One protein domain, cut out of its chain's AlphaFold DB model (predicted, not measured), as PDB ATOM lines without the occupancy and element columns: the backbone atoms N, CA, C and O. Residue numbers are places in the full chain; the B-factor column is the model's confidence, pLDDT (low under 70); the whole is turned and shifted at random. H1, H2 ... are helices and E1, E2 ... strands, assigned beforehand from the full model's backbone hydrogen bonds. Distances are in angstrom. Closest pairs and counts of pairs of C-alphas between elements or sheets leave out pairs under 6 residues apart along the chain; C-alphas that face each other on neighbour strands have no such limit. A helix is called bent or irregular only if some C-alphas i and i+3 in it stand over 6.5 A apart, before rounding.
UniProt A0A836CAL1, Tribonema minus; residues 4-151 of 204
ATOM      1  N   CYS A   4      73.569 110.178 182.509       81.12
ATOM      2  CA  CYS A   4      73.403 110.810 181.199       81.12
ATOM      3  C   CYS A   4      72.023 110.542 180.581       81.12
ATOM      4  O   CYS A   4      71.514 111.409 179.883       81.12
ATOM      5  N   SER A   5      71.433 109.364 180.814       85.00
ATOM      6  CA  SER A   5      70.099 109.038 180.291       85.00
ATOM      7  C   SER A   5      69.011 109.842 181.007       85.00
ATOM      8  O   SER A   5      68.179 110.458 180.349       85.00
ATOM      9  N   GLN A   6      69.095 109.957 182.335       89.31
ATOM     10  CA  GLN A   6      68.194 110.789 183.137       89.31
ATOM     11  C   GLN A   6      68.315 112.271 182.775       89.31
ATOM     12  O   GLN A   6      67.312 112.928 182.520       89.31
ATOM     13  N   ALA A   7      69.543 112.791 182.691       92.25
ATOM     14  CA  ALA A   7      69.786 114.178 182.311       92.25
ATOM     15  C   ALA A   7      69.262 114.482 180.901       92.25
ATOM     16  O   ALA A   7      68.658 115.528 180.691       92.25
ATOM     17  N   ALA A   8      69.444 113.561 179.950       94.81
ATOM     18  CA  ALA A   8      68.911 113.707 178.601       94.81
ATOM     19  C   ALA A   8      67.377 113.756 178.586       94.81
ATOM     20  O   ALA A   8      66.817 114.605 177.902       94.81
ATOM     21  N   VAL A   9      66.695 112.902 179.356       95.50
ATOM     22  CA  VAL A   9      65.225 112.920 179.472       95.50
ATOM     23  C   VAL A   9      64.733 114.213 180.118       95.50
ATOM     24  O   VAL A   9      63.807 114.840 179.605       95.50
ATOM     25  N   ILE A  10      65.377 114.642 181.206       95.62
ATOM     26  CA  ILE A  10      65.063 115.899 181.894       95.62
ATOM     27  C   ILE A  10      65.213 117.084 180.938       95.62
ATOM     28  O   ILE A  10      64.310 117.911 180.833       95.62
ATOM     29  N   GLU A  11      66.328 117.157 180.216       96.56
ATOM     30  CA  GLU A  11      66.581 118.244 179.274       96.56
ATOM     31  C   GLU A  11      65.608 118.218 178.095       96.56
ATOM     32  O   GLU A  11      65.084 119.261 177.708       96.56
ATOM     33  N   TYR A  12      65.302 117.035 177.555       97.25
ATOM     34  CA  TYR A  12      64.334 116.891 176.469       97.25
ATOM     35  C   TYR A  12      62.934 117.345 176.896       97.25
ATOM     36  O   TYR A  12      62.259 118.066 176.162       97.25
ATOM     37  N   ALA A  13      62.512 116.990 178.112       96.88
ATOM     38  CA  ALA A  13      61.239 117.436 178.666       96.88
ATOM     39  C   ALA A  13      61.174 118.966 178.817       96.88
ATOM     40  O   ALA A  13      60.155 119.578 178.500       96.88
ATOM     41  N   ARG A  14      62.267 119.603 179.248       97.12
ATOM     42  CA  ARG A  14      62.330 121.068 179.382       97.12
ATOM     43  C   ARG A  14      62.316 121.773 178.032       97.12
ATOM     44  O   ARG A  14      61.588 122.741 177.856       97.12
ATOM     45  N   THR A  15      63.133 121.301 177.097       96.88
ATOM     46  CA  THR A  15      63.412 122.022 175.846       96.88
ATOM     47  C   THR A  15      62.432 121.711 174.729       96.88
ATOM     48  O   THR A  15      62.050 122.619 173.997       96.88
ATOM     49  N   VAL A  16      62.011 120.451 174.591       96.88
ATOM     50  CA  VAL A  16      61.145 120.012 173.488       96.88
ATOM     51  C   VAL A  16      59.684 119.958 173.916       96.88
ATOM     52  O   VAL A  16      58.820 120.418 173.177       96.88
ATOM     53  N   LEU A  17      59.394 119.442 175.115       95.06
ATOM     54  CA  LEU A  17      58.020 119.407 175.635       95.06
ATOM     55  C   LEU A  17      57.597 120.700 176.343       95.06
ATOM     56  O   LEU A  17      56.408 120.887 176.593       95.06
ATOM     57  N   GLY A  18      58.540 121.585 176.683       96.19
ATOM     58  CA  GLY A  18      58.243 122.828 177.400       96.19
ATOM     59  C   GLY A  18      57.787 122.615 178.847       96.19
ATOM     60  O   GLY A  18      57.153 123.497 179.423       96.19
ATOM     61  N   VAL A  19      58.082 121.457 179.448       95.69
ATOM     62  CA  VAL A  19      57.746 121.172 180.849       95.69
ATOM     63  C   VAL A  19      58.744 121.902 181.743       95.69
ATOM     64  O   VAL A  19      59.805 121.383 182.109       95.69
ATOM     65  N   GLU A  20      58.420 123.150 182.066       94.06
ATOM     66  CA  GLU A  20      59.249 123.985 182.924       94.06
ATOM     67  C   GLU A  20      59.419 123.334 184.303       94.06
ATOM     68  O   GLU A  20      58.464 122.872 184.931       94.06
ATOM     69  N   GLY A  21      60.665 123.256 184.768       93.06
ATOM     70  CA  GLY A  21      60.990 122.615 186.041       93.06
ATOM     71  C   GLY A  21      60.989 121.085 186.014       93.06
ATOM     72  O   GLY A  21      61.216 120.499 187.072       93.06
ATOM     73  N   ALA A  22      60.813 120.432 184.852       95.44
ATOM     74  CA  ALA A  22      60.911 118.974 184.760       95.44
ATOM     75  C   ALA A  22      62.206 118.476 185.411       95.44
ATOM     76  O   ALA A  22      63.275 119.042 185.165       95.44
ATOM     77  N   ASN A  23      62.135 117.477 186.287       94.19
ATOM     78  CA  ASN A  23      63.299 117.012 187.036       94.19
ATOM     79  C   ASN A  23      63.102 115.581 187.571       94.19
ATOM     80  O   ASN A  23      62.043 114.972 187.398       94.19
ATOM     81  N   SER A  24      64.147 115.047 188.203       89.69
ATOM     82  CA  SER A  24      64.091 113.800 188.963       89.69
ATOM     83  C   SER A  24      63.501 114.026 190.353       89.69
ATOM     84  O   SER A  24      63.823 115.018 191.020       89.69
ATOM     85  N   ALA A  25      62.691 113.069 190.805       86.44
ATOM     86  CA  ALA A  25      62.191 113.005 192.174       86.44
ATOM     87  C   ALA A  25      63.326 112.958 193.214       86.44
ATOM     88  O   ALA A  25      63.148 113.454 194.327       86.44
ATOM     89  N   GLU A  26      64.500 112.433 192.842       82.25
ATOM     90  CA  GLU A  26      65.700 112.430 193.686       82.25
ATOM     91  C   GLU A  26      66.157 113.854 194.034       82.25
ATOM     92  O   GLU A  26      66.451 114.166 195.188       82.25
ATOM     93  N   PHE A  27      66.207 114.739 193.035       83.81
ATOM     94  CA  PHE A  27      66.732 116.094 193.202       83.81
ATOM     95  C   PHE A  27      65.688 117.091 193.683       83.81
ATOM     96  O   PHE A  27      66.027 118.066 194.355       83.81
ATOM     97  N   ALA A  28      64.427 116.868 193.326       85.31
ATOM     98  CA  ALA A  28      63.324 117.727 193.714       85.31
ATOM     99  C   ALA A  28      62.152 116.866 194.224       85.31
ATOM    100  O   ALA A  28      61.230 116.535 193.482       85.31
ATOM    101  N   PRO A  29      62.141 116.521 195.524       81.44
ATOM    102  CA  PRO A  29      61.088 115.683 196.103       81.44
ATOM    103  C   PRO A  29      59.696 116.332 196.109       81.44
ATOM    104  O   PRO A  29      58.696 115.643 196.274       81.44
ATOM    105  N   ALA A  30      59.629 117.660 195.966       86.75
ATOM    106  CA  ALA A  30      58.396 118.446 195.987       86.75
ATOM    107  C   ALA A  30      57.869 118.795 194.578       86.75
ATOM    108  O   ALA A  30      57.101 119.743 194.450       86.75
ATOM    109  N   LEU A  31      58.308 118.083 193.531       87.56
ATOM    110  CA  LEU A  31      57.801 118.278 192.166       87.56
ATOM    111  C   LEU A  31      56.328 117.894 192.055       87.56
ATOM    112  O   LEU A  31      55.923 116.835 192.553       87.56
ATOM    113  N   ASP A  32      55.588 118.684 191.282       90.00
ATOM    114  CA  ASP A  32      54.276 118.301 190.775       90.00
ATOM    115  C   ASP A  32      54.397 117.093 189.836       90.00
ATOM    116  O   ASP A  32      55.426 116.881 189.186       90.00
ATOM    117  N   ASP A  33      53.327 116.305 189.718       86.12
ATOM    118  CA  ASP A  33      53.340 115.073 188.918       86.12
ATOM    119  C   ASP A  33      53.697 115.333 187.445       86.12
ATOM    120  O   ASP A  33      54.453 114.568 186.850       86.12
ATOM    121  N   ALA A  34      53.254 116.463 186.883       88.50
ATOM    122  CA  ALA A  34      53.571 116.857 185.509       88.50
ATOM    123  C   ALA A  34      55.066 117.157 185.278       88.50
ATOM    124  O   ALA A  34      55.550 117.027 184.157       88.50
ATOM    125  N   GLN A  35      55.808 117.549 186.319       92.00
ATOM    126  CA  GLN A  35      57.240 117.861 186.237       92.00
ATOM    127  C   GLN A  35      58.120 116.641 186.546       92.00
ATOM    128  O   GLN A  35      59.338 116.666 186.343       92.00
ATOM    129  N   ARG A  36      57.533 115.560 187.058       92.69
ATOM    130  CA  ARG A  36      58.269 114.394 187.538       92.69
ATOM    131  C   ARG A  36      58.520 113.409 186.396       92.69
ATOM    132  O   ARG A  36      57.774 112.455 186.199       92.69
ATOM    133  N   VAL A  37      59.587 113.650 185.637       93.50
ATOM    134  CA  VAL A  37      59.945 112.844 184.451       93.50
ATOM    135  C   VAL A  37      60.899 111.691 184.759       93.50
ATOM    136  O   VAL A  37      61.012 110.759 183.967       93.50
ATOM    137  N   VAL A  38      61.557 111.731 185.920       91.19
ATOM    138  CA  VAL A  38      62.352 110.627 186.469       91.19
ATOM    139  C   VAL A  38      61.863 110.340 187.892       91.19
ATOM    140  O   VAL A  38      61.644 111.272 188.673       91.19
ATOM    141  N   VAL A  39      61.621 109.067 188.197       87.62
ATOM    142  CA  VAL A  39      61.011 108.580 189.437       87.62
ATOM    143  C   VAL A  39      61.716 107.347 189.971       87.62
ATOM    144  O   VAL A  39      62.155 106.475 189.222       87.62
ATOM    145  N   PHE A  40      61.698 107.212 191.290       82.12
ATOM    146  CA  PHE A  40      62.124 106.001 191.962       82.12
ATOM    147  C   PHE A  40      61.167 104.830 191.689       82.12
ATOM    148  O   PHE A  40      59.999 104.848 192.087       82.12
ATOM    149  N   MET A  41      61.685 103.767 191.074       79.31
ATOM    150  CA  MET A  41      60.982 102.508 190.845       79.31
ATOM    151  C   MET A  41      61.719 101.349 191.544       79.31
ATOM    152  O   MET A  41      62.799 100.945 191.089       79.31
ATOM    153  N   PRO A  42      61.159 100.754 192.616       70.06
ATOM    154  CA  PRO A  42      61.762  99.614 193.310       70.06
ATOM    155  C   PRO A  42      61.718  98.322 192.483       70.06
ATOM    156  O   PRO A  42      60.815  98.122 191.671       70.06
ATOM    157  N   GLU A  43      62.680  97.421 192.704       63.97
ATOM    158  CA  GLU A  43      62.568  96.032 192.238       63.97
ATOM    159  C   GLU A  43      61.953  95.146 193.332       63.97
ATOM    160  O   GLU A  43      62.454  95.103 194.458       63.97
ATOM    161  N   GLY A  44      60.888  94.410 192.987       59.91
ATOM    162  CA  GLY A  44      60.208  93.453 193.871       59.91
ATOM    163  C   GLY A  44      58.814  93.893 194.338       59.91
ATOM    164  O   GLY A  44      58.386  95.024 194.117       59.91
ATOM    165  N   SER A  45      58.076  92.974 194.976       45.69
ATOM    166  CA  SER A  45      56.783  93.301 195.597       45.69
ATOM    167  C   SER A  45      56.991  94.084 196.896       45.69
ATOM    168  O   SER A  45      57.817  93.694 197.723       45.69
ATOM    169  N   ARG A  46      56.163  95.117 197.114       47.09
ATOM    170  CA  ARG A  46      56.035  95.861 198.384       47.09
ATOM    171  C   ARG A  46      55.752  94.953 199.594       47.09
ATOM    172  O   ARG A  46      55.983  95.369 200.726       47.09
ATOM    173  N   ASP A  47      55.294  93.722 199.358       43.09
ATOM    174  CA  ASP A  47      54.925  92.741 200.389       43.09
ATOM    175  C   ASP A  47      56.131  92.026 201.025       43.09
ATOM    176  O   ASP A  47      55.988  91.326 202.030       43.09
ATOM    177  N   ARG A  48      57.336  92.181 200.459       41.34
ATOM    178  CA  ARG A  48      58.591  91.706 201.059       41.34
ATOM    179  C   ARG A  48      59.392  92.918 201.522       41.34
ATOM    180  O   ARG A  48      59.686  93.809 200.734       41.34
ATOM    181  N   MET A  49      59.731  92.965 202.810       40.00
ATOM    182  CA  MET A  49      60.575  94.034 203.349       40.00
ATOM    183  C   MET A  49      61.923  94.076 202.614       40.00
ATOM    184  O   MET A  49      62.636  93.076 202.577       40.00
ATOM    185  N   GLY A  50      62.252  95.258 202.083       46.62
ATOM    186  CA  GLY A  50      63.463  95.548 201.319       46.62
ATOM    187  C   GLY A  50      63.256  95.329 199.821       46.62
ATOM    188  O   GLY A  50      63.356  94.203 199.343       46.62
ATOM    189  N   GLY A  51      63.025  96.411 199.068       48.31
ATOM    190  CA  GLY A  51      63.294  96.377 197.625       48.31
ATOM    191  C   GLY A  51      64.748  95.950 197.398       48.31
ATOM    192  O   GLY A  51      65.553  96.061 198.320       48.31
ATOM    193  N   THR A  52      65.117  95.442 196.227       54.62
ATOM    194  CA  THR A  52      66.522  95.124 195.901       54.62
ATOM    195  C   THR A  52      67.080  96.131 194.894       54.62
ATOM    196  O   THR A  52      66.363  96.557 193.999       54.62
ATOM    197  N   MET A  53      68.353  96.532 195.020       58.34
ATOM    198  CA  MET A  53      69.021  97.340 193.979       58.34
ATOM    199  C   MET A  53      69.120  96.525 192.677       58.34
ATOM    200  O   MET A  53      69.468  95.337 192.748       58.34
ATOM    201  N   ARG A  54      68.917  97.136 191.497       68.12
ATOM    202  CA  ARG A  54      69.136  96.458 190.206       68.12
ATOM    203  C   ARG A  54      70.632  96.428 189.922       68.12
ATOM    204  O   ARG A  54      71.241  97.262 189.258       68.12
ATOM    205  N   LEU A  55      71.265  95.419 190.493       75.06
ATOM    206  CA  LEU A  55      72.688  95.178 190.332       75.06
ATOM    207  C   LEU A  55      72.931  93.999 189.399       75.06
ATOM    208  O   LEU A  55      72.191  93.013 189.394       75.06
ATOM    209  N   GLY A  56      74.037  94.081 188.663       83.12
ATOM    210  CA  GLY A  56      74.555  92.969 187.876       83.12
ATOM    211  C   GLY A  56      74.122  92.999 186.416       83.12
ATOM    212  O   GLY A  56      73.739  94.039 185.889       83.12
ATOM    213  N   ALA A  57      74.290  91.862 185.740       87.31
ATOM    214  CA  ALA A  57      73.899  91.723 184.343       87.31
ATOM    215  C   ALA A  57      72.377  91.590 184.248       87.31
ATOM    216  O   ALA A  57      71.816  90.694 184.878       87.31
ATOM    217  N   ARG A  58      71.741  92.472 183.480       87.50
ATOM    218  CA  ARG A  58      70.313  92.426 183.162       87.50
ATOM    219  C   ARG A  58      70.138  92.424 181.651       87.50
ATOM    220  O   ARG A  58      70.959  92.999 180.936       87.50
ATOM    221  N   GLU A  59      69.101  91.732 181.199       91.81
ATOM    222  CA  GLU A  59      68.762  91.641 179.785       91.81
ATOM    223  C   GLU A  59      67.878  92.839 179.397       91.81
ATOM    224  O   GLU A  59      66.826  93.093 179.991       91.81
ATOM    225  N   THR A  60      68.318  93.555 178.370       93.00
ATOM    226  CA  THR A  60      67.599  94.638 177.707       93.00
ATOM    227  C   THR A  60      67.120  94.136 176.355       93.00
ATOM    228  O   THR A  60      67.922  93.696 175.525       93.00
ATOM    229  N   ARG A  61      65.819  94.227 176.084       95.19
ATOM    230  CA  ARG A  61      65.274  94.042 174.738       95.19
ATOM    231  C   ARG A  61      65.502  95.314 173.932       95.19
ATOM    232  O   ARG A  61      65.149  96.393 174.393       95.19
ATOM    233  N   ILE A  62      66.040  95.166 172.727       96.38
ATOM    234  CA  ILE A  62      66.336  96.272 171.818       96.38
ATOM    235  C   ILE A  62      65.396  96.219 170.612       96.38
ATOM    236  O   ILE A  62      65.221  95.167 169.987       96.38
ATOM    237  N   ASP A  63      64.812  97.364 170.272       96.25
ATOM    238  CA  ASP A  63      63.906  97.514 169.139       96.25
ATOM    239  C   ASP A  63      64.666  97.417 167.811       96.25
ATOM    240  O   ASP A  63      65.708  98.050 167.607       96.25
ATOM    241  N   ALA A  64      64.135  96.619 166.882       96.88
ATOM    242  CA  ALA A  64      64.729  96.432 165.566       96.88
ATOM    243  C   ALA A  64      64.758  97.751 164.773       96.88
ATOM    244  O   ALA A  64      63.810  98.532 164.799       96.88
ATOM    245  N   GLY A  65      65.852  97.987 164.046       95.44
ATOM    246  CA  GLY A  65      66.044  99.209 163.253       95.44
ATOM    247  C   GLY A  65      66.502 100.436 164.054       95.44
ATOM    248  O   GLY A  65      66.758 101.477 163.452       95.44
ATOM    249  N   SER A  66      66.653 100.322 165.376       97.19
ATOM    250  CA  SER A  66      67.275 101.361 166.206       97.19
ATOM    251  C   SER A  66      68.786 101.478 165.968       97.19
ATOM    252  O   SER A  66      69.439 100.543 165.485       97.19
ATOM    253  N   LEU A  67      69.371 102.617 166.353       97.19
ATOM    254  CA  LEU A  67      70.828 102.776 166.378       97.19
ATOM    255  C   LEU A  67      71.444 101.784 167.372       97.19
ATOM    256  O   LEU A  67      72.462 101.167 167.062       97.19
ATOM    257  N   ALA A  68      70.811 101.578 168.529       96.69
ATOM    258  CA  ALA A  68      71.233 100.557 169.486       96.69
ATOM    259  C   ALA A  68      71.326  99.160 168.836       96.69
ATOM    260  O   ALA A  68      72.360  98.498 168.944       96.69
ATOM    261  N   HIS A  69      70.295  98.740 168.099       97.56
ATOM    262  CA  HIS A  69      70.265  97.452 167.400       97.56
ATOM    263  C   HIS A  69      71.425  97.307 166.405       97.56
ATOM    264  O   HIS A  69      72.083  96.268 166.372       97.56
ATOM    265  N   GLU A  70      71.719  98.357 165.631       96.94
ATOM    266  CA  GLU A  70      72.858  98.386 164.703       96.94
ATOM    267  C   GLU A  70      74.195  98.227 165.444       96.94
ATOM    268  O   GLU A  70      75.026  97.396 165.069       96.94
ATOM    269  N   LEU A  71      74.393  98.981 166.531       96.88
ATOM    270  CA  LEU A  71      75.627  98.944 167.319       96.88
ATOM    271  C   LEU A  71      75.884  97.561 167.921       96.88
ATOM    272  O   LEU A  71      77.021  97.088 167.910       96.88
ATOM    273  N   TYR A  72      74.834  96.888 168.391       96.56
ATOM    274  CA  TYR A  72      74.918  95.528 168.922       96.56
ATOM    275  C   TYR A  72      74.884  94.430 167.845       96.56
ATOM    276  O   TYR A  72      74.756  93.253 168.175       96.56
ATOM    277  N   GLY A  73      75.048  94.778 166.565       96.44
ATOM    278  CA  GLY A  73      75.175  93.806 165.477       96.44
ATOM    279  C   GLY A  73      73.873  93.083 165.134       96.44
ATOM    280  O   GLY A  73      73.909  91.932 164.709       96.44
ATOM    281  N   GLY A  74      72.729  93.736 165.337       96.75
ATOM    282  CA  GLY A  74      71.408  93.173 165.062       96.75
ATOM    283  C   GLY A  74      70.856  92.279 166.176       96.75
ATOM    284  O   GLY A  74      69.977  91.455 165.931       96.75
ATOM    285  N   ALA A  75      71.391  92.390 167.394       95.88
ATOM    286  CA  ALA A  75      70.877  91.653 168.539       95.88
ATOM    287  C   ALA A  75      69.563  92.276 169.040       95.88
ATOM    288  O   ALA A  75      69.516  93.457 169.375       95.88
ATOM    289  N   SER A  76      68.511  91.466 169.154       95.19
ATOM    290  CA  SER A  76      67.220  91.880 169.729       95.19
ATOM    291  C   SER A  76      67.218  91.920 171.259       95.19
ATOM    292  O   SER A  76      66.276  92.430 171.868       95.19
ATOM    293  N   LYS A  77      68.258  91.362 171.887       94.81
ATOM    294  CA  LYS A  77      68.457  91.288 173.334       94.81
ATOM    295  C   LYS A  77      69.934  91.438 173.656       94.81
ATOM    296  O   LYS A  77      70.773  90.844 172.973       94.81
ATOM    297  N   VAL A  78      70.247  92.203 174.691       94.19
ATOM    298  CA  VAL A  78      71.620  92.425 175.149       94.19
ATOM    299  C   VAL A  78      71.680  92.336 176.662       94.19
ATOM    300  O   VAL A  78      70.839  92.899 177.348       94.19
ATOM    301  N   ASP A  79      72.687  91.647 177.189       93.75
ATOM    302  CA  ASP A  79      72.964  91.685 178.621       93.75
ATOM    303  C   ASP A  79      73.940  92.815 178.911       93.75
ATOM    304  O   ASP A  79      75.068  92.789 178.410       93.75
ATOM    305  N   GLU A  80      73.583  93.766 179.758       93.19
ATOM    306  CA  GLU A  80      74.489  94.830 180.191       93.19
ATOM    307  C   GLU A  80      74.502  94.954 181.709       93.19
ATOM    308  O   GLU A  80      73.662  94.397 182.413       93.19
ATOM    309  N   ARG A  81      75.550  95.587 182.247       90.94
ATOM    310  CA  ARG A  81      75.724  95.682 183.701       90.94
ATOM    311  C   ARG A  81      75.089  96.951 184.242       90.94
ATOM    312  O   ARG A  81      75.505  98.047 183.884       90.94
ATOM    313  N   HIS A  82      74.165  96.780 185.174       86.19
ATOM    314  CA  HIS A  82      73.570  97.856 185.954       86.19
ATOM    315  C   HIS A  82      74.324  97.995 187.277       86.19
ATOM    316  O   HIS A  82      74.772  97.008 187.883       86.19
ATOM    317  N   ARG A  83      74.540  99.245 187.688       76.44
ATOM    318  CA  ARG A  83      75.242  99.587 188.929       76.44
ATOM    319  C   ARG A  83      74.687 100.877 189.513       76.44
ATOM    320  O   ARG A  83      75.438 101.818 189.766       76.44
ATOM    321  N   HIS A  84      73.380 100.919 189.721       69.81
ATOM    322  CA  HIS A  84      72.752 102.107 190.275       69.81
ATOM    323  C   HIS A  84      72.727 101.979 191.795       69.81
ATOM    324  O   HIS A  84      72.563 100.892 192.357       69.81
ATOM    325  N   ARG A  85      73.037 103.081 192.476       55.81
ATOM    326  CA  ARG A  85      73.165 103.115 193.929       55.81
ATOM    327  C   ARG A  85      72.271 104.201 194.475       55.81
ATOM    328  O   ARG A  85      72.458 105.352 194.110       55.81
ATOM    329  N   TYR A  86      71.407 103.828 195.412       49.03
ATOM    330  CA  TYR A  86      70.890 104.764 196.395       49.03
ATOM    331  C   TYR A  86      71.570 104.513 197.744       49.03
ATOM    332  O   TYR A  86      71.667 103.374 198.212       49.03
ATOM    333  N   GLU A  87      72.091 105.584 198.340       40.94
ATOM    334  CA  GLU A  87      72.509 105.651 199.739       40.94
ATOM    335  C   GLU A  87      71.364 106.314 200.514       40.94
ATOM    336  O   GLU A  87      70.860 107.362 200.126       40.94
ATOM    337  N   ALA A  88      70.913 105.661 201.581       38.31
ATOM    338  CA  ALA A  88      69.686 105.981 202.295       38.31
ATOM    339  C   ALA A  88      69.615 107.435 202.804       38.31
ATOM    340  O   ALA A  88      70.141 107.746 203.874       38.31
ATOM    341  N   ALA A  89      68.852 108.304 202.139       37.69
ATOM    342  CA  ALA A  89      68.250 109.430 202.841       37.69
ATOM    343  C   ALA A  89      67.038 108.909 203.633       37.69
ATOM    344  O   ALA A  89      66.029 108.515 203.059       37.69
ATOM    345  N   ARG A  90      67.156 108.937 204.968       43.28
ATOM    346  CA  ARG A  90      66.102 108.675 205.973       43.28
ATOM    347  C   ARG A  90      65.685 107.220 206.205       43.28
ATOM    348  O   ARG A  90      64.545 106.854 205.960       43.28
ATOM    349  N   GLY A  91      66.560 106.436 206.841       38.12
ATOM    350  CA  GLY A  91      66.165 105.419 207.840       38.12
ATOM    351  C   GLY A  91      65.236 104.275 207.403       38.12
ATOM    352  O   GLY A  91      64.862 103.457 208.239       38.12
ATOM    353  N   ARG A  92      64.880 104.186 206.119       43.06
ATOM    354  CA  ARG A  92      64.063 103.135 205.524       43.06
ATOM    355  C   ARG A  92      64.806 102.634 204.289       43.06
ATOM    356  O   ARG A  92      65.088 103.403 203.378       43.06
ATOM    357  N   LEU A  93      65.187 101.358 204.309       40.16
ATOM    358  CA  LEU A  93      65.788 100.670 203.167       40.16
ATOM    359  C   LEU A  93      64.708 100.427 202.105       40.16
ATOM    360  O   LEU A  93      64.171  99.328 201.986       40.16
ATOM    361  N   GLU A  94      64.364 101.462 201.352       46.19
ATOM    362  CA  GLU A  94      63.701 101.287 200.066       46.19
ATOM    363  C   GLU A  94      64.815 101.241 199.017       46.19
ATOM    364  O   GLU A  94      65.485 102.241 198.771       46.19
ATOM    365  N   LEU A  95      65.102 100.048 198.481       50.47
ATOM    366  CA  LEU A  95      66.059  99.892 197.385       50.47
ATOM    367  C   LEU A  95      65.290  99.844 196.063       50.47
ATOM    368  O   LEU A  95      64.322  99.099 195.909       50.47
ATOM    369  N   GLY A  96      65.728 100.666 195.125       56.09
ATOM    370  CA  GLY A  96      65.105 100.905 193.835       56.09
ATOM    371  C   GLY A  96      65.955 101.881 193.043       56.09
ATOM    372  O   GLY A  96      67.039 102.263 193.494       56.09
ATOM    373  N   GLU A  97      65.486 102.239 191.856       69.69
ATOM    374  CA  GLU A  97      66.283 103.000 190.898       69.69
ATOM    375  C   GLU A  97      65.496 104.162 190.333       69.69
ATOM    376  O   GLU A  97      64.292 104.051 190.124       69.69
ATOM    377  N   GLU A  98      66.196 105.260 190.080       79.62
ATOM    378  CA  GLU A  98      65.648 106.390 189.349       79.62
ATOM    379  C   GLU A  98      65.520 106.021 187.867       79.62
ATOM    380  O   GLU A  98      66.513 105.844 187.146       79.62
ATOM    381  N   GLU A  99      64.272 105.899 187.438       85.88
ATOM    382  CA  GLU A  99      63.832 105.495 186.110       85.88
ATOM    383  C   GLU A  99      63.048 106.609 185.440       85.88
ATOM    384  O   GLU A  99      62.486 107.478 186.100       85.88
ATOM    385  N   VAL A 100      62.936 106.554 184.118       89.62
ATOM    386  CA  VAL A 100      61.977 107.404 183.409       89.62
ATOM    387  C   VAL A 100      60.571 107.082 183.901       89.62
ATOM    388  O   VAL A 100      60.180 105.918 183.923       89.62
ATOM    389  N   ASN A 101      59.815 108.114 184.278       91.06
ATOM    390  CA  ASN A 101      58.435 107.951 184.709       91.06
ATOM    391  C   ASN A 101      57.599 107.349 183.566       91.06
ATOM    392  O   ASN A 101      57.473 108.011 182.531       91.06
ATOM    393  N   PRO A 102      57.004 106.150 183.732       90.88
ATOM    394  CA  PRO A 102      56.175 105.536 182.697       90.88
ATOM    395  C   PRO A 102      55.039 106.445 182.212       90.88
ATOM    396  O   PRO A 102      54.724 106.437 181.024       90.88
ATOM    397  N   ASP A 103      54.488 107.291 183.087       91.25
ATOM    398  CA  ASP A 103      53.419 108.234 182.735       91.25
ATOM    399  C   ASP A 103      53.903 109.359 181.801       91.25
ATOM    400  O   ASP A 103      53.123 109.912 181.025       91.25
ATOM    401  N   ALA A 104      55.199 109.687 181.834       92.31
ATOM    402  CA  ALA A 104      55.804 110.696 180.965       92.31
ATOM    403  C   ALA A 104      56.210 110.137 179.588       92.31
ATOM    404  O   ALA A 104      56.404 110.907 178.642       92.31
ATOM    405  N   VAL A 105      56.334 108.811 179.450       94.12
ATOM    406  CA  VAL A 105      56.836 108.153 178.230       94.12
ATOM    407  C   VAL A 105      56.010 108.494 176.985       94.12
ATOM    408  O   VAL A 105      56.623 108.911 176.001       94.12
ATOM    409  N   PRO A 106      54.662 108.415 176.985       95.62
ATOM    410  CA  PRO A 106      53.881 108.703 175.782       95.62
ATOM    411  C   PRO A 106      54.078 110.130 175.257       95.62
ATOM    412  O   PRO A 106      54.130 110.342 174.048       95.62
ATOM    413  N   ALA A 107      54.217 111.111 176.156       96.00
ATOM    414  CA  ALA A 107      54.475 112.495 175.770       96.00
ATOM    415  C   ALA A 107      55.878 112.651 175.158       96.00
ATOM    416  O   ALA A 107      56.031 113.287 174.117       96.00
ATOM    417  N   LEU A 108      56.891 112.033 175.771       96.50
ATOM    418  CA  LEU A 108      58.273 112.056 175.287       96.50
ATOM    419  C   LEU A 108      58.416 111.383 173.911       96.50
ATOM    420  O   LEU A 108      59.034 111.963 173.015       96.50
ATOM    421  N   GLU A 109      57.794 110.217 173.715       96.56
ATOM    422  CA  GLU A 109      57.752 109.528 172.417       96.56
ATOM    423  C   GLU A 109      56.983 110.330 171.370       96.56
ATOM    424  O   GLU A 109      57.458 110.482 170.244       96.56
ATOM    425  N   GLY A 110      55.839 110.909 171.748       97.00
ATOM    426  CA  GLY A 110      55.046 111.772 170.871       97.00
ATOM    427  C   GLY A 110      55.801 113.018 170.399       97.00
ATOM    428  O   GLY A 110      55.553 113.505 169.298       97.00
ATOM    429  N   ALA A 111      56.760 113.500 171.191       96.25
ATOM    430  CA  ALA A 111      57.653 114.595 170.826       96.25
ATOM    431  C   ALA A 111      58.928 114.151 170.091       96.25
ATOM    432  O   ALA A 111      59.744 115.003 169.744       96.25
ATOM    433  N   GLY A 112      59.124 112.853 169.849       96.19
ATOM    434  CA  GLY A 112      60.204 112.319 169.014       96.19
ATOM    435  C   GLY A 112      61.371 111.661 169.755       96.19
ATOM    436  O   GLY A 112      62.250 111.111 169.091       96.19
ATOM    437  N   LEU A 113      61.400 111.651 171.093       97.25
ATOM    438  CA  LEU A 113      62.408 110.889 171.837       97.25
ATOM    439  C   LEU A 113      62.050 109.403 171.803       97.25
ATOM    440  O   LEU A 113      60.985 109.016 172.267       97.25
ATOM    441  N   ARG A 114      62.930 108.543 171.287       97.31
ATOM    442  CA  ARG A 114      62.621 107.115 171.147       97.31
ATOM    443  C   ARG A 114      63.198 106.324 172.310       97.31
ATOM    444  O   ARG A 114      64.411 106.348 172.518       97.31
ATOM    445  N   PHE A 115      62.357 105.566 173.008       96.38
ATOM    446  CA  PHE A 115      62.804 104.535 173.943       96.38
ATOM    447  C   PHE A 115      62.942 103.222 173.179       96.38
ATOM    448  O   PHE A 115      61.955 102.609 172.790       96.38
ATOM    449  N   VAL A 116      64.177 102.816 172.912       96.62
ATOM    450  CA  VAL A 116      64.490 101.675 172.033       96.62
ATOM    451  C   VAL A 116      65.040 100.474 172.784       96.62
ATOM    452  O   VAL A 116      65.211  99.410 172.198       96.62
ATOM    453  N   GLY A 117      65.356 100.644 174.066       94.69
ATOM    454  CA  GLY A 117      65.778  99.572 174.951       94.69
ATOM    455  C   GLY A 117      64.863  99.520 176.153       94.69
ATOM    456  O   GLY A 117      64.708 100.531 176.837       94.69
ATOM    457  N   ARG A 118      64.263  98.360 176.402       93.31
ATOM    458  CA  ARG A 118      63.382  98.132 177.550       93.31
ATOM    459  C   ARG A 118      63.827  96.896 178.302       93.31
ATOM    460  O   ARG A 118      64.282  95.930 177.681       93.31
ATOM    461  N   ASN A 119      63.673  96.913 179.617       87.94
ATOM    462  CA  ASN A 119      64.022  95.749 180.410       87.94
ATOM    463  C   ASN A 119      63.190  94.526 179.999       87.94
ATOM    464  O   ASN A 119      62.007  94.644 179.682       87.94
ATOM    465  N   SER A 120      63.790  93.338 180.007       79.62
ATOM    466  CA  SER A 120      63.059  92.097 179.712       79.62
ATOM    467  C   SER A 120      62.703  91.279 180.956       79.62
ATOM    468  O   SER A 120      61.925  90.327 180.874       79.62
ATOM    469  N   ASP A 121      63.232  91.659 182.118       66.56
ATOM    470  CA  ASP A 121      62.971  91.034 183.410       66.56
ATOM    471  C   ASP A 121      61.747  91.659 184.107       66.56
ATOM    472  O   ASP A 121      61.861  92.475 185.017       66.56
ATOM    473  N   GLY A 122      60.540  91.272 183.686       61.72
ATOM    474  CA  GLY A 122      59.289  91.667 184.346       61.72
ATOM    475  C   GLY A 122      58.274  92.307 183.404       61.72
ATOM    476  O   GLY A 122      57.937  91.725 182.378       61.72
ATOM    477  N   THR A 123      57.752  93.479 183.781       65.25
ATOM    478  CA  THR A 123      56.651  94.193 183.103       65.25
ATOM    479  C   THR A 123      57.053  94.898 181.803       65.25
ATOM    480  O   THR A 123      56.180  95.275 181.027       65.25
ATOM    481  N   GLY A 124      58.355  95.063 181.533       67.75
ATOM    482  CA  GLY A 124      58.848  95.846 180.391       67.75
ATOM    483  C   GLY A 124      58.648  97.359 180.537       67.75
ATOM    484  O   GLY A 124      58.704  98.085 179.547       67.75
ATOM    485  N   GLU A 125      58.381  97.827 181.758       77.38
ATOM    486  CA  GLU A 125      58.063  99.227 182.061       77.38
ATOM    487  C   GLU A 125      59.299 100.133 182.132       77.38
ATOM    488  O   GLU A 125      59.156 101.351 182.059       77.38
ATOM    489  N   ARG A 126      60.510  99.573 182.276       87.56
ATOM    490  CA  ARG A 126      61.729 100.374 182.449       87.56
ATOM    491  C   ARG A 126      62.358 100.688 181.109       87.56
ATOM    492  O   ARG A 126      62.628  99.798 180.297       87.56
ATOM    493  N   MET A 127      62.635 101.968 180.920       92.44
ATOM    494  CA  MET A 127      63.217 102.498 179.701       92.44
ATOM    495  C   MET A 127      64.735 102.599 179.856       92.44
ATOM    496  O   MET A 127      65.256 103.514 180.490       92.44
ATOM    497  N   GLU A 128      65.456 101.646 179.276       92.19
ATOM    498  CA  GLU A 128      66.893 101.466 179.503       92.19
ATOM    499  C   GLU A 128      67.765 102.134 178.435       92.19
ATOM    500  O   GLU A 128      68.915 102.479 178.715       92.19
ATOM    501  N   VAL A 129      67.250 102.327 177.215       95.62
ATOM    502  CA  VAL A 129      67.989 102.985 176.125       95.62
ATOM    503  C   VAL A 129      67.101 103.990 175.410       95.62
ATOM    504  O   VAL A 129      66.031 103.639 174.914       95.62
ATOM    505  N   ILE A 130      67.596 105.223 175.310       97.06
ATOM    506  CA  ILE A 130      66.999 106.296 174.517       97.06
ATOM    507  C   ILE A 130      67.865 106.641 173.314       97.06
ATOM    508  O   ILE A 130      69.096 106.609 173.392       97.06
ATOM    509  N   GLU A 131      67.226 107.052 172.229       97.19
ATOM    510  CA  GLU A 131      67.882 107.649 171.070       97.19
ATOM    511  C   GLU A 131      66.991 108.700 170.401       97.19
ATOM    512  O   GLU A 131      65.770 108.704 170.561       97.19
ATOM    513  N   LEU A 132      67.604 109.586 169.615       97.12
ATOM    514  CA  LEU A 132      66.861 110.456 168.702       97.12
ATOM    515  C   LEU A 132      66.742 109.800 167.320       97.12
ATOM    516  O   LEU A 132      67.514 108.889 166.990       97.12
ATOM    517  N   PRO A 133      65.776 110.222 166.491       95.38
ATOM    518  CA  PRO A 133      65.763 109.887 165.074       95.38
ATOM    519  C   PRO A 133      67.068 110.335 164.399       95.38
ATOM    520  O   PRO A 133      67.656 111.357 164.770       95.38
ATOM    521  N   ARG A 134      67.556 109.563 163.422       92.31
ATOM    522  CA  ARG A 134      68.864 109.826 162.782       92.31
ATOM    523  C   ARG A 134      68.855 111.117 161.969       92.31
ATOM    524  O   ARG A 134      69.888 111.771 161.845       92.31
ATOM    525  N   GLU A 135      67.692 111.466 161.439       93.50
ATOM    526  CA  GLU A 135      67.382 112.721 160.770       93.50
ATOM    527  C   GLU A 135      67.470 113.925 161.716       93.50
ATOM    528  O   GLU A 135      67.854 115.005 161.280       93.50
ATOM    529  N   THR A 136      67.186 113.740 163.009       94.69
ATOM    530  CA  THR A 136      67.330 114.784 164.033       94.69
ATOM    531  C   THR A 136      68.777 114.896 164.496       94.69
ATOM    532  O   THR A 136      69.319 115.993 164.610       94.69
ATOM    533  N   HIS A 137      69.423 113.763 164.781       94.75
ATOM    534  CA  HIS A 137      70.827 113.744 165.164       94.75
ATOM    535  C   HIS A 137      71.500 112.436 164.721       94.75
ATOM    536  O   HIS A 137      71.041 111.353 165.089       94.75
ATOM    537  N   PRO A 138      72.645 112.488 164.009       93.19
ATOM    538  CA  PRO A 138      73.240 111.302 163.382       93.19
ATOM    539  C   PRO A 138      73.705 110.241 164.389       93.19
ATOM    540  O   PRO A 138      73.803 109.060 164.056       93.19
ATOM    541  N   PHE A 139      74.021 110.662 165.617       96.69
ATOM    542  CA  PHE A 139      74.422 109.775 166.705       96.69
ATOM    543  C   PHE A 139      74.021 110.363 168.061       96.69
ATOM    544  O   PHE A 139      74.793 111.091 168.680       96.69
ATOM    545  N   PHE A 140      72.785 110.125 168.495       97.06
ATOM    546  CA  PHE A 140      72.341 110.434 169.855       97.06
ATOM    547  C   PHE A 140      71.796 109.161 170.483       97.06
ATOM    548  O   PHE A 140      70.790 108.631 170.024       97.06
ATOM    549  N   ILE A 141      72.478 108.673 171.512       96.62
ATOM    550  CA  ILE A 141      72.074 107.493 172.267       96.62
ATOM    551  C   ILE A 141      72.521 107.660 173.715       96.62
ATOM    552  O   ILE A 141      73.651 108.079 173.981       96.62
ATOM    553  N   ALA A 142      71.650 107.321 174.656       95.12
ATOM    554  CA  ALA A 142      72.010 107.209 176.058       95.12
ATOM    555  C   ALA A 142      71.421 105.924 176.629       95.12
ATOM    556  O   ALA A 142      70.292 105.553 176.328       95.12
ATOM    557  N   ALA A 143      72.216 105.249 177.450       93.44
ATOM    558  CA  ALA A 143      71.829 104.019 178.110       93.44
ATOM    559  C   ALA A 143      71.916 104.184 179.625       93.44
ATOM    560  O   ALA A 143      72.802 104.884 180.144       93.44
ATOM    561  N   GLN A 144      70.992 103.515 180.302       90.31
ATOM    562  CA  GLN A 144      70.935 103.439 181.748       90.31
ATOM    563  C   GLN A 144      72.095 102.585 182.283       90.31
ATOM    564  O   GLN A 144      72.806 103.013 183.182       90.31
ATOM    565  N   TYR A 145      72.355 101.432 181.662       91.62
ATOM    566  CA  TYR A 145      73.447 100.535 182.033       91.62
ATOM    567  C   TYR A 145      74.853 101.132 181.820       91.62
ATOM    568  O   TYR A 145      75.049 102.168 181.178       91.62
ATOM    569  N   HIS A 146      75.855 100.417 182.338       92.00
ATOM    570  CA  HIS A 146      77.275 100.762 182.314       92.00
ATOM    571  C   HIS A 146      78.055  99.880 181.322       92.00
ATOM    572  O   HIS A 146      78.635  98.853 181.712       92.00
ATOM    573  N   PRO A 147      78.109 100.247 180.029       91.75
ATOM    574  CA  PRO A 147      78.800  99.447 179.024       91.75
ATOM    575  C   PRO A 147      80.322  99.421 179.234       91.75
ATOM    576  O   PRO A 147      81.005  98.520 178.736       91.75
ATOM    577  N   GLU A 148      80.881 100.344 180.025       92.75
ATOM    578  CA  GLU A 148      82.287 100.315 180.430       92.75
ATOM    579  C   GLU A 148      82.675  99.013 181.140       92.75
ATOM    580  O   GLU A 148      83.786  98.524 180.946       92.75
ATOM    581  N   PHE A 149      81.759  98.392 181.892       92.12
ATOM    582  CA  PHE A 149      82.065  97.178 182.652       92.12
ATOM    583  C   PHE A 149      82.144  95.913 181.793       92.12
ATOM    584  O   PHE A 149      82.684  94.903 182.251       92.12
ATOM    585  N   LYS A 150      81.609  95.939 180.565       90.88
ATOM    586  CA  LYS A 150      81.721  94.831 179.602       90.88
ATOM    587  C   LYS A 150      82.742  95.095 178.493       90.88
ATOM    588  O   LYS A 150      83.059  94.169 177.744       90.88
ATOM    589  N   SER A 151      83.293  96.307 178.416       94.00
ATOM    590  CA  SER A 151      84.328  96.674 177.449       94.00
ATOM    591  C   SER A 151      85.644  95.931 177.714       94.00
ATOM    592  O   SER A 151      86.115  95.855 178.849       94.00
TER     593      SER A 151
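Overview. This is residues 4 to 151 of the 204 residues of a protein of Tribonema minus (UniProt A0A836CAL1). A sheet of five antiparallel strands, E3, E2, E5, E6 and E7 in order across it, curls like part of a barrel, and beside it stands a separate ladder of two antiparallel strands, E1 and E4. The longest helix, H1, packs on both, over E6 and E7 and close to E1 and E4, while the short H2 is on the opposite face of the large sheet, H3 lies near E1 and E5, and the long loops 43 to 54 and 84 to 95 reach away together at one end. The printed part has 148 residues, in the order H1 E1 E2 H2 E3 E4 H3 E5 E6 E7, and is mixed, helices and strands, with under half of its residues in named elements. It is compact, with a radius of gyration of the C-alphas of 15.5 A, and spans 47 by 36 by 25 A.

Along the chain. In the large sheet, E3 is residues 77 to 83, 18.9 A long, E2 residues 55 to 62, 19.6 A, E5 residues 114 to 119, 14.7 A, E6 residues 127 to 131, and E7 residues 141 to 143, ending at C-alpha 143 (71.829, 104.019, 178.110). E1 is residues 36 to 42, 16.2 A, and E4 residues 96 to 100. H1, residues 4 to 15, runs 15.9 A from C-alpha 4 (73.403, 110.810, 181.199). H2 is residues 67 to 71, and H3 residues 102 to 110, 13.4 A.

Arrangement. The large sheet is strongly twisted, with edge strands E3 and E7. N 58 and O 80 of E2 and E3 are 2.9 A apart, N 61 and O 118 of E2 and E5 2.8 A. E5, E6 and E7 form a meander, each strand the antiparallel neighbour of the one before, in two hairpins; N 116 and O 129 are 2.9 A apart, N 130 and O 142 2.9 A. H1 is on this sheet at a height of 10.9 A, slantwise to the strands at 56 degrees to E6 on the local plane; its closest C-alphas to E7 are Ser 5 and Ala 142, 5.0 A. H2, at a height of 8.1 A, lies over none of the strands, but only just, with 2 C-alphas falling on E5 and 2 on E6. In the pair E1 and E4, N 39 and O 99 are 2.8 A apart. The closest C-alphas of H1 and E1 are Ile 10 and Val 37, 6.5 A, and of E4 and E6 Val 100 and Met 127, 6.3 A. H3 only grazes the large sheet; its closest C-alphas to E1 are Ala 104 and Val 37, 5.8 A. H3 is irregular, but only just: C-alphas 103 and 106 are 7.0 A apart. H1 and H2 have every O i to N i+4 pair within hydrogen-bond range, H3 3 of 5.

Size, cuts and confidence. The C-alphas farthest apart, Gly 91 and Glu 135, are 47.6 A apart. The printed part has no cut. The links H1 to E1, E1 to E2 and E3 to E4 are long. Mean pLDDT of the printed part is 83.8; residues 43 to 54, 84 to 97 and 121 to 124 are under 70.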